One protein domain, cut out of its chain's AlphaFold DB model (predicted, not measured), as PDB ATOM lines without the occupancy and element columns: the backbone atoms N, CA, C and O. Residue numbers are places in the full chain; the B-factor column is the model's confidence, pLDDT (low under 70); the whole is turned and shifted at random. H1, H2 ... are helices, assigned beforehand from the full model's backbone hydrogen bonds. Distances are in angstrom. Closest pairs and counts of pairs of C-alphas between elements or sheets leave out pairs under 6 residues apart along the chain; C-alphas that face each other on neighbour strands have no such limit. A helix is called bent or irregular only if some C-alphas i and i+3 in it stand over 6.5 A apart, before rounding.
ATOM      1  N   GLU A 120     111.390 190.757 286.564       66.31
ATOM      2  CA  GLU A 120     111.861 190.543 287.942       66.31
ATOM      3  C   GLU A 120     111.284 189.261 288.553       66.31
ATOM      4  O   GLU A 120     112.024 188.461 289.119       66.31
ATOM      5  N   TYR A 121     109.988 188.995 288.351       69.44
ATOM      6  CA  TYR A 121     109.344 187.769 288.830       69.44
ATOM      7  C   TYR A 121     109.928 186.525 288.157       69.44
ATOM      8  O   TYR A 121     110.187 185.522 288.819       69.44
ATOM      9  N   SER A 122     110.184 186.591 286.845       70.44
ATOM     10  CA  SER A 122     110.811 185.479 286.123       70.44
ATOM     11  C   SER A 122     112.254 185.239 286.577       70.44
ATOM     12  O   SER A 122     112.638 184.103 286.832       70.44
ATOM     13  N   ALA A 123     113.049 186.299 286.729       72.88
ATOM     14  CA  ALA A 123     114.427 186.190 287.190       72.88
ATOM     15  C   ALA A 123     114.479 185.633 288.620       72.88
ATOM     16  O   ALA A 123     115.255 184.725 288.900       72.88
ATOM     17  N   PHE A 124     113.594 186.096 289.501       79.25
ATOM     18  CA  PHE A 124     113.514 185.615 290.875       79.25
ATOM     19  C   PHE A 124     113.145 184.125 290.972       79.25
ATOM     20  O   PHE A 124     113.778 183.387 291.724       79.25
ATOM     21  N   ILE A 125     112.166 183.658 290.190       76.75
ATOM     22  CA  ILE A 125     111.732 182.253 290.235       76.75
ATOM     23  C   ILE A 125     112.785 181.320 289.623       76.75
ATOM     24  O   ILE A 125     113.140 180.318 290.238       76.75
ATOM     25  N   PHE A 126     113.308 181.642 288.436       70.31
ATOM     26  CA  PHE A 126     114.200 180.730 287.707       70.31
ATOM     27  C   PHE A 126     115.660 180.808 288.148       70.31
ATOM     28  O   PHE A 126     116.359 179.798 288.103       70.31
ATOM     29  N   LEU A 127     116.127 181.986 288.568       74.38
ATOM     30  CA  LEU A 127     117.500 182.179 289.031       74.38
ATOM     31  C   LEU A 127     117.572 182.151 290.560       74.38
ATOM     32  O   LEU A 127     118.422 181.467 291.109       74.38
ATOM     33  N   GLY A 128     116.679 182.861 291.251       80.31
ATOM     34  CA  GLY A 128     116.734 183.011 292.707       80.31
ATOM     35  C   GLY A 128     116.418 181.721 293.464       80.31
ATOM     36  O   GLY A 128     117.268 181.212 294.193       80.31
ATOM     37  N   LEU A 129     115.211 181.177 293.287       81.62
ATOM     38  CA  LEU A 129     114.756 180.004 294.047       81.62
ATOM     39  C   LEU A 129     115.567 178.740 293.730       81.62
ATOM     40  O   LEU A 129     115.945 178.016 294.650       81.62
ATOM     41  N   ASN A 130     115.891 178.506 292.455       79.12
ATOM     42  CA  ASN A 130     116.675 177.335 292.051       79.12
ATOM     43  C   ASN A 130     118.136 177.408 292.511       79.12
ATOM     44  O   ASN A 130     118.669 176.412 293.000       79.12
ATOM     45  N   LEU A 131     118.784 178.577 292.414       81.38
ATOM     46  CA  LEU A 131     120.152 178.742 292.910       81.38
ATOM     47  C   LEU A 131     120.204 178.601 294.433       81.38
ATOM     48  O   LEU A 131     121.087 177.924 294.954       81.38
ATOM     49  N   LEU A 132     119.238 179.186 295.148       85.12
ATOM     50  CA  LEU A 132     119.137 179.046 296.600       85.12
ATOM     51  C   LEU A 132     118.940 177.579 297.009       85.12
ATOM     52  O   LEU A 132     119.627 177.102 297.911       85.12
ATOM     53  N   GLY A 133     118.053 176.854 296.320       85.19
ATOM     54  CA  GLY A 133     117.839 175.424 296.541       85.19
ATOM     55  C   GLY A 133     119.117 174.609 296.329       85.19
ATOM     56  O   GLY A 133     119.506 173.840 297.209       85.19
ATOM     57  N   LEU A 134     119.824 174.838 295.219       82.31
ATOM     58  CA  LEU A 134     121.082 174.153 294.911       82.31
ATOM     59  C   LEU A 134     122.172 174.440 295.960       82.31
ATOM     60  O   LEU A 134     122.891 173.528 296.369       82.31
ATOM     61  N   MET A 135     122.263 175.682 296.442       85.25
ATOM     62  CA  MET A 135     123.218 176.086 297.481       85.25
ATOM     63  C   MET A 135     122.931 175.412 298.829       85.25
ATOM     64  O   MET A 135     123.855 174.898 299.461       85.25
ATOM     65  N   ILE A 136     121.664 175.371 299.261       88.38
ATOM     66  CA  ILE A 136     121.258 174.699 300.509       88.38
ATOM     67  C   ILE A 136     121.570 173.205 300.426       88.38
ATOM     68  O   ILE A 136     122.149 172.634 301.351       88.38
ATOM     69  N   ILE A 137     121.224 172.578 299.305       85.38
ATOM     70  CA  ILE A 137     121.475 171.156 299.084       85.38
ATOM     71  C   ILE A 137     122.983 170.872 299.098       85.38
ATOM     72  O   ILE A 137     123.432 169.999 299.841       85.38
ATOM     73  N   GLY A 138     123.780 171.637 298.346       83.81
ATOM     74  CA  GLY A 138     125.239 171.504 298.323       83.81
ATOM     75  C   GLY A 138     125.871 171.648 299.711       83.81
ATOM     76  O   GLY A 138     126.743 170.857 300.072       83.81
ATOM     77  N   TYR A 139     125.382 172.591 300.521       87.88
ATOM     78  CA  TYR A 139     125.815 172.758 301.908       87.88
ATOM     79  C   TYR A 139     125.529 171.516 302.763       87.88
ATOM     80  O   TYR A 139     126.426 171.021 303.448       87.88
ATOM     81  N   VAL A 140     124.310 170.971 302.699       86.38
ATOM     82  CA  VAL A 140     123.930 169.771 303.466       86.38
ATOM     83  C   VAL A 140     124.759 168.554 303.039       86.38
ATOM     84  O   VAL A 140     125.221 167.804 303.900       86.38
ATOM     85  N   TYR A 141     125.034 168.384 301.742       82.06
ATOM     86  CA  TYR A 141     125.913 167.312 301.255       82.06
ATOM     87  C   TYR A 141     127.366 167.484 301.693       82.06
ATOM     88  O   TYR A 141     127.988 166.505 302.101       82.06
ATOM     89  N   ALA A 142     127.911 168.701 301.644       82.94
ATOM     90  CA  ALA A 142     129.263 168.978 302.123       82.94
ATOM     91  C   ALA A 142     129.383 168.704 303.630       82.94
ATOM     92  O   ALA A 142     130.351 168.082 304.069       82.94
ATOM     93  N   ALA A 143     128.372 169.088 304.414       85.06
ATOM     94  CA  ALA A 143     128.300 168.789 305.841       85.06
ATOM     95  C   ALA A 143     128.201 167.277 306.108       85.06
ATOM     96  O   ALA A 143     128.901 166.755 306.977       85.06
ATOM     97  N   MET A 144     127.389 166.555 305.329       82.12
ATOM     98  CA  MET A 144     127.286 165.097 305.407       82.12
ATOM     99  C   MET A 144     128.618 164.425 305.048       82.12
ATOM    100  O   MET A 144     129.071 163.542 305.772       82.12
ATOM    101  N   PHE A 145     129.293 164.874 303.989       78.25
ATOM    102  CA  PHE A 145     130.594 164.341 303.584       78.25
ATOM    103  C   PHE A 145     131.683 164.638 304.622       78.25
ATOM    104  O   PHE A 145     132.475 163.757 304.941       78.25
ATOM    105  N   ALA A 146     131.689 165.834 305.217       81.62
ATOM    106  CA  ALA A 146     132.591 166.180 306.316       81.62
ATOM    107  C   ALA A 146     132.327 165.328 307.572       81.62
ATOM    108  O   ALA A 146     133.269 164.911 308.249       81.62
ATOM    109  N   SER A 147     131.056 165.031 307.865       82.31
ATOM    110  CA  SER A 147     130.660 164.121 308.946       82.31
ATOM    111  C   SER A 147     131.151 162.692 308.687       82.31
ATOM    112  O   SER A 147     131.765 162.072 309.560       82.31
ATOM    113  N   ILE A 148     130.984 162.197 307.455       74.69
ATOM    114  CA  ILE A 148     131.477 160.881 307.026       74.69
ATOM    115  C   ILE A 148     133.007 160.836 307.082       74.69
ATOM    116  O   ILE A 148     133.558 159.872 307.604       74.69
ATOM    117  N   TRP A 149     133.703 161.874 306.608       71.06
ATOM    118  CA  TRP A 149     135.165 161.954 306.654       71.06
ATOM    119  C   TRP A 149     135.686 161.884 308.090       71.06
ATOM    120  O   TRP A 149     136.602 161.114 308.371       71.06
ATOM    121  N   ARG A 150     135.088 162.641 309.022       80.88
ATOM    122  CA  ARG A 150     135.464 162.564 310.445       80.88
ATOM    123  C   ARG A 150     135.214 161.178 311.036       80.88
ATOM    124  O   ARG A 150     136.033 160.697 311.812       80.88
ATOM    125  N   THR A 151     134.101 160.547 310.674       76.69
ATOM    126  CA  THR A 151     133.660 159.277 311.278       76.69
ATOM    127  C   THR A 151     134.351 158.058 310.653       76.69
ATOM    128  O   THR A 151     134.525 157.040 311.317       76.69
ATOM    129  N   ARG A 152     134.853 158.170 309.415       66.75
ATOM    130  CA  ARG A 152     135.563 157.094 308.699       66.75
ATOM    131  C   ARG A 152     136.854 156.623 309.361       66.75
ATOM    132  O   ARG A 152     137.271 155.499 309.102       66.75
ATOM    133  N   HIS A 153     137.476 157.440 310.210       65.19
ATOM    134  CA  HIS A 153     138.619 157.000 311.011       65.19
ATOM    135  C   HIS A 153     138.219 156.111 312.202       65.19
ATOM    136  O   HIS A 153     139.081 155.421 312.738       65.19
ATOM    137  N   ALA A 154     136.941 156.095 312.597       67.75
ATOM    138  CA  ALA A 154     136.435 155.339 313.744       67.75
ATOM    139  C   ALA A 154     135.598 154.106 313.351       67.75
ATOM    140  O   ALA A 154     135.594 153.127 314.095       67.75
ATOM    141  N   THR A 155     134.914 154.112 312.197       63.38
ATOM    142  CA  THR A 155     134.097 152.976 311.725       63.38
ATOM    143  C   THR A 155     134.036 152.879 310.187       63.38
ATOM    144  O   THR A 155     133.886 153.895 309.501       63.38
ATOM    145  N   PRO A 156     134.122 151.669 309.593       64.94
ATOM    146  CA  PRO A 156     133.900 151.477 308.161       64.94
ATOM    147  C   PRO A 156     132.400 151.589 307.828       64.94
ATOM    148  O   PRO A 156     131.569 150.892 308.401       64.94
ATOM    149  N   LEU A 157     132.060 152.493 306.903       67.12
ATOM    150  CA  LEU A 157     130.681 152.783 306.480       67.12
ATOM    151  C   LEU A 157     130.057 151.603 305.704       67.12
ATOM    152  O   LEU A 157     130.721 151.031 304.836       67.12
ATOM    153  N   SER A 158     128.781 151.299 305.962       65.94
ATOM    154  CA  SER A 158     128.005 150.287 305.231       65.94
ATOM    155  C   SER A 158     127.724 150.740 303.794       65.94
ATOM    156  O   SER A 158     127.314 151.876 303.556       65.94
ATOM    157  N   VAL A 159     127.921 149.849 302.817       64.12
ATOM    158  CA  VAL A 159     127.761 150.131 301.374       64.12
ATOM    159  C   VAL A 159     126.337 150.609 301.029       64.12
ATOM    160  O   VAL A 159     126.155 151.404 300.105       64.12
ATOM    161  N   GLY A 160     125.334 150.204 301.820       64.75
ATOM    162  CA  GLY A 160     123.937 150.617 301.646       64.75
ATOM    163  C   GLY A 160     123.673 152.108 301.907       64.75
ATOM    164  O   GLY A 160     122.838 152.705 301.230       64.75
ATOM    165  N   ASP A 161     124.424 152.748 302.810       67.56
ATOM    166  CA  ASP A 161     124.224 154.168 303.149       67.56
ATOM    167  C   ASP A 161     124.748 155.091 302.036       67.56
ATOM    168  O   ASP A 161     124.165 156.137 301.733       67.56
ATOM    169  N   SER A 162     125.825 154.672 301.361       66.31
ATOM    170  CA  SER A 162     126.359 155.372 300.188       66.31
ATOM    171  C   SER A 162     125.456 155.267 298.958       66.31
ATOM    172  O   SER A 162     125.394 156.208 298.167       66.31
ATOM    173  N   GLU A 163     124.727 154.161 298.798       74.44
ATOM    174  CA  GLU A 163     123.793 153.980 297.683       74.44
ATOM    175  C   GLU A 163     122.608 154.951 297.783       74.44
ATOM    176  O   GLU A 163     122.209 155.563 296.790       74.44
ATOM    177  N   PHE A 164     122.085 155.147 298.995       72.69
ATOM    178  CA  PHE A 164     121.021 156.112 299.264       72.69
ATOM    179  C   PHE A 164     121.478 157.530 298.908       72.69
ATOM    180  O   PHE A 164     120.842 158.187 298.085       72.69
ATOM    181  N   ALA A 165     122.632 157.965 299.424       71.19
ATOM    182  CA  ALA A 165     123.195 159.286 299.137       71.19
ATOM    183  C   ALA A 165     123.443 159.526 297.634       71.19
ATOM    184  O   ALA A 165     123.152 160.613 297.128       71.19
ATOM    185  N   LEU A 166     123.919 158.512 296.903       74.81
ATOM    186  CA  LEU A 166     124.134 158.600 295.458       74.81
ATOM    187  C   LEU A 166     122.818 158.797 294.688       74.81
ATOM    188  O   LEU A 166     122.776 159.578 293.739       74.81
ATOM    189  N   ARG A 167     121.729 158.135 295.103       81.88
ATOM    190  CA  ARG A 167     120.406 158.296 294.473       81.88
ATOM    191  C   ARG A 167     119.897 159.733 294.593       81.88
ATOM    192  O   ARG A 167     119.458 160.298 293.595       81.88
ATOM    193  N   PHE A 168     120.008 160.357 295.768       80.75
ATOM    194  CA  PHE A 168     119.624 161.767 295.922       80.75
ATOM    195  C   PHE A 168     120.566 162.714 295.177       80.75
ATOM    196  O   PHE A 168     120.100 163.705 294.617       80.75
ATOM    197  N   PHE A 169     121.865 162.405 295.110       79.38
ATOM    198  CA  PHE A 169     122.816 163.183 294.316       79.38
ATOM    199  C   PHE A 169     122.443 163.186 292.826       79.38
ATOM    200  O   PHE A 169     122.407 164.246 292.203       79.38
ATOM    201  N   LEU A 170     122.095 162.022 292.268       77.75
ATOM    202  CA  LEU A 170     121.664 161.904 290.875       77.75
ATOM    203  C   LEU A 170     120.356 162.663 290.612       77.75
ATOM    204  O   LEU A 170     120.259 163.332 289.589       77.75
ATOM    205  N   ILE A 171     119.392 162.634 291.540       82.75
ATOM    206  CA  ILE A 171     118.138 163.400 291.417       82.75
ATOM    207  C   ILE A 171     118.436 164.904 291.323       82.75
ATOM    208  O   ILE A 171     117.986 165.565 290.385       82.75
ATOM    209  N   VAL A 172     119.254 165.430 292.237       81.38
ATOM    210  CA  VAL A 172     119.631 166.854 292.262       81.38
ATOM    211  C   VAL A 172     120.410 167.244 291.002       81.38
ATOM    212  O   VAL A 172     120.166 168.305 290.430       81.38
ATOM    213  N   LEU A 173     121.307 166.377 290.526       80.69
ATOM    214  CA  LEU A 173     122.072 166.605 289.300       80.69
ATOM    215  C   LEU A 173     121.175 166.623 288.056       80.69
ATOM    216  O   LEU A 173     121.353 167.476 287.187       80.69
ATOM    217  N   THR A 174     120.208 165.706 287.963       83.81
ATOM    218  CA  THR A 174     119.274 165.660 286.828       83.81
ATOM    219  C   THR A 174     118.347 166.873 286.783       83.81
ATOM    220  O   THR A 174     118.091 167.386 285.694       83.81
ATOM    221  N   ASP A 175     117.906 167.380 287.939       81.44
ATOM    222  CA  ASP A 175     117.133 168.623 288.021       81.44
ATOM    223  C   ASP A 175     117.997 169.835 287.623       81.44
ATOM    224  O   ASP A 175     117.646 170.589 286.718       81.44
ATOM    225  N   ALA A 176     119.212 169.967 288.163       82.06
ATOM    226  CA  ALA A 176     120.123 171.042 287.759       82.06
ATOM    227  C   ALA A 176     120.420 171.027 286.245       82.06
ATOM    228  O   ALA A 176     120.426 172.078 285.596       82.06
ATOM    229  N   ALA A 177     120.618 169.841 285.662       83.88
ATOM    230  CA  ALA A 177     120.861 169.675 284.232       83.88
ATOM    231  C   ALA A 177     119.639 170.038 283.371       83.88
ATOM    232  O   ALA A 177     119.811 170.555 282.264       83.88
ATOM    233  N   CYS A 178     118.413 169.811 283.857       83.62
ATOM    234  CA  CYS A 178     117.199 170.168 283.122       83.62
ATOM    235  C   CYS A 178     116.911 171.681 283.169       83.62
ATOM    236  O   CYS A 178     116.381 172.241 282.206       83.62
ATOM    237  N   TRP A 179     117.337 172.359 284.242       77.75
ATOM    238  CA  TRP A 179     117.194 173.807 284.417       77.75
ATOM    239  C   TRP A 179     118.338 174.635 283.814       77.75
ATOM    240  O   TRP A 179     118.120 175.796 283.453       77.75
ATOM    241  N   ALA A 180     119.532 174.060 283.646       82.44
ATOM    242  CA  ALA A 180     120.709 174.756 283.117       82.44
ATOM    243  C   ALA A 180     120.486 175.464 281.758       82.44
ATOM    244  O   ALA A 180     120.902 176.618 281.632       82.44
ATOM    245  N   PRO A 181     119.790 174.878 280.760       79.00
ATOM    246  CA  PRO A 181     119.524 175.559 279.490       79.00
ATOM    247  C   PRO A 181     118.632 176.794 279.655       79.00
ATOM    248  O   PRO A 181     118.857 177.815 279.010       79.00
ATOM    249  N   ILE A 182     117.633 176.726 280.541       76.75
ATOM    250  CA  ILE A 182     116.698 177.830 280.801       76.75
ATOM    251  C   ILE A 182     117.424 178.981 281.502       76.75
ATOM    252  O   ILE A 182     117.294 180.139 281.099       76.75
ATOM    253  N   ILE A 183     118.223 178.659 282.522       78.38
ATOM    254  CA  ILE A 183     119.033 179.634 283.259       78.38
ATOM    255  C   ILE A 183     120.063 180.281 282.322       78.38
ATOM    256  O   ILE A 183     120.178 181.507 282.292       78.38
ATOM    257  N   GLY A 184     120.753 179.481 281.504       80.44
ATOM    258  CA  GLY A 184     121.744 179.962 280.542       80.44
ATOM    259  C   GLY A 184     121.152 180.929 279.517       80.44
ATOM    260  O   GLY A 184     121.691 182.016 279.312       80.44
ATOM    261  N   LEU A 185     119.997 180.595 278.935       77.94
ATOM    262  CA  LEU A 185     119.301 181.486 278.002       77.94
ATOM    263  C   LEU A 185     118.868 182.801 278.666       77.94
ATOM    264  O   LEU A 185     118.974 183.858 278.048       77.94
ATOM    265  N   LYS A 186     118.435 182.767 279.933       75.38
ATOM    266  CA  LYS A 186     118.060 183.979 280.678       75.38
ATOM    267  C   LYS A 186     119.267 184.875 280.978       75.38
ATOM    268  O   LYS A 186     119.151 186.092 280.852       75.38
ATOM    269  N   ILE A 187     120.413 184.298 281.342       78.75
ATOM    270  CA  ILE A 187     121.662 185.048 281.555       78.75
ATOM    271  C   ILE A 187     122.121 185.689 280.240       78.75
ATOM    272  O   ILE A 187     122.406 186.884 280.216       78.75
ATOM    273  N   LEU A 188     122.110 184.935 279.134       78.44
ATOM    274  CA  LEU A 188     122.466 185.452 277.807       78.44
ATOM    275  C   LEU A 188     121.545 186.597 277.359       78.44
ATOM    276  O   LEU A 188     122.030 187.597 276.830       78.44
ATOM    277  N   ALA A 189     120.243 186.490 277.632       71.94
ATOM    278  CA  ALA A 189     119.291 187.566 277.370       71.94
ATOM    279  C   ALA A 189     119.591 188.828 278.208       71.94
ATOM    280  O   ALA A 189     119.533 189.937 277.681       71.94
ATOM    281  N   MET A 190     119.974 188.685 279.486       70.94
ATOM    282  CA  MET A 190     120.387 189.821 280.333       70.94
ATOM    283  C   MET A 190     121.720 190.450 279.896       70.94
ATOM    284  O   MET A 190     121.930 191.641 280.103       70.94
ATOM    285  N   MET A 191     122.602 189.683 279.252       78.81
ATOM    286  CA  MET A 191     123.855 190.180 278.666       78.81
ATOM    287  C   MET A 191     123.656 190.906 277.321       78.81
ATOM    288  O   MET A 191     124.638 191.232 276.656       78.81
ATOM    289  N   ASN A 192     122.408 191.174 276.913       69.44
ATOM    290  CA  ASN A 192     122.045 191.770 275.620       69.44
ATOM    291  C   ASN A 192     122.545 190.973 274.401       69.44
ATOM    292  O   ASN A 192     122.711 191.536 273.315       69.44
TER     293      ASN A 192
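This is residues 120 to 192 of the 201 residues of the protein "Relaxin receptor 1" of Lasius niger (UniProt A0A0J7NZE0). Two long helices make a narrow rod: H1 runs most of its length, a short link turns at one end, and the bent helix H2 folds back beside H1, its last arm H2b packing on residues 123 to 127 of H1. The 73 printed residues hold H1, then H2, and no named strand; the class is all helix. It is only just loose, close to extended, with a radius of gyration of the C-alphas of 16.7 A and spans of 54 by 18 by 18 A.

Start with H1, residues 120 to 151. Its residues 123 to 127 alone touch H2b, residues 181 to 190, closest at the C-alphas of Leu 127 and Ile 183, 6.5 A, at a steep tilt of 53 degrees, opposite ways. H2a, residues 159 to 178, is close to H1 but not clearly touching: the closest C-alphas, of Leu 134 and Ala 176, are 7.9 A apart, at a shallow tilt of 19 degrees, opposite ways. Every O i to N i+4 pair is within hydrogen-bond range in H2a and H2b, and 26 of 28 in H1.

Find C-alpha 120 at (111.861, 190.543, 287.942); H1 runs 44.7 A to C-alpha 151, neither bent nor irregular, but only just: C-alphas 126 and 129 are 6.4 A apart. H2, residues 159 to 190, was assigned as one helix by its hydrogen bonds, but is bent: C-alphas 178 and 181 are 6.9 A apart, and its arms stand at a steep tilt of 42 degrees. H2a is 29.1 A long; H2b ends at C-alpha 190, (120.387, 189.821, 280.333).

Look to Ala 154 and Asn 192 for the two C-alphas farthest apart, 54.7 A. Residues 149 to 155, of which 149 to 151 belong to H1, and 158 to 164, of which 159 to 164 belong to H2, stand free. The printed part has no cut, and pLDDT is under 70 at residues 120 to 121, 152 to 162 and 192.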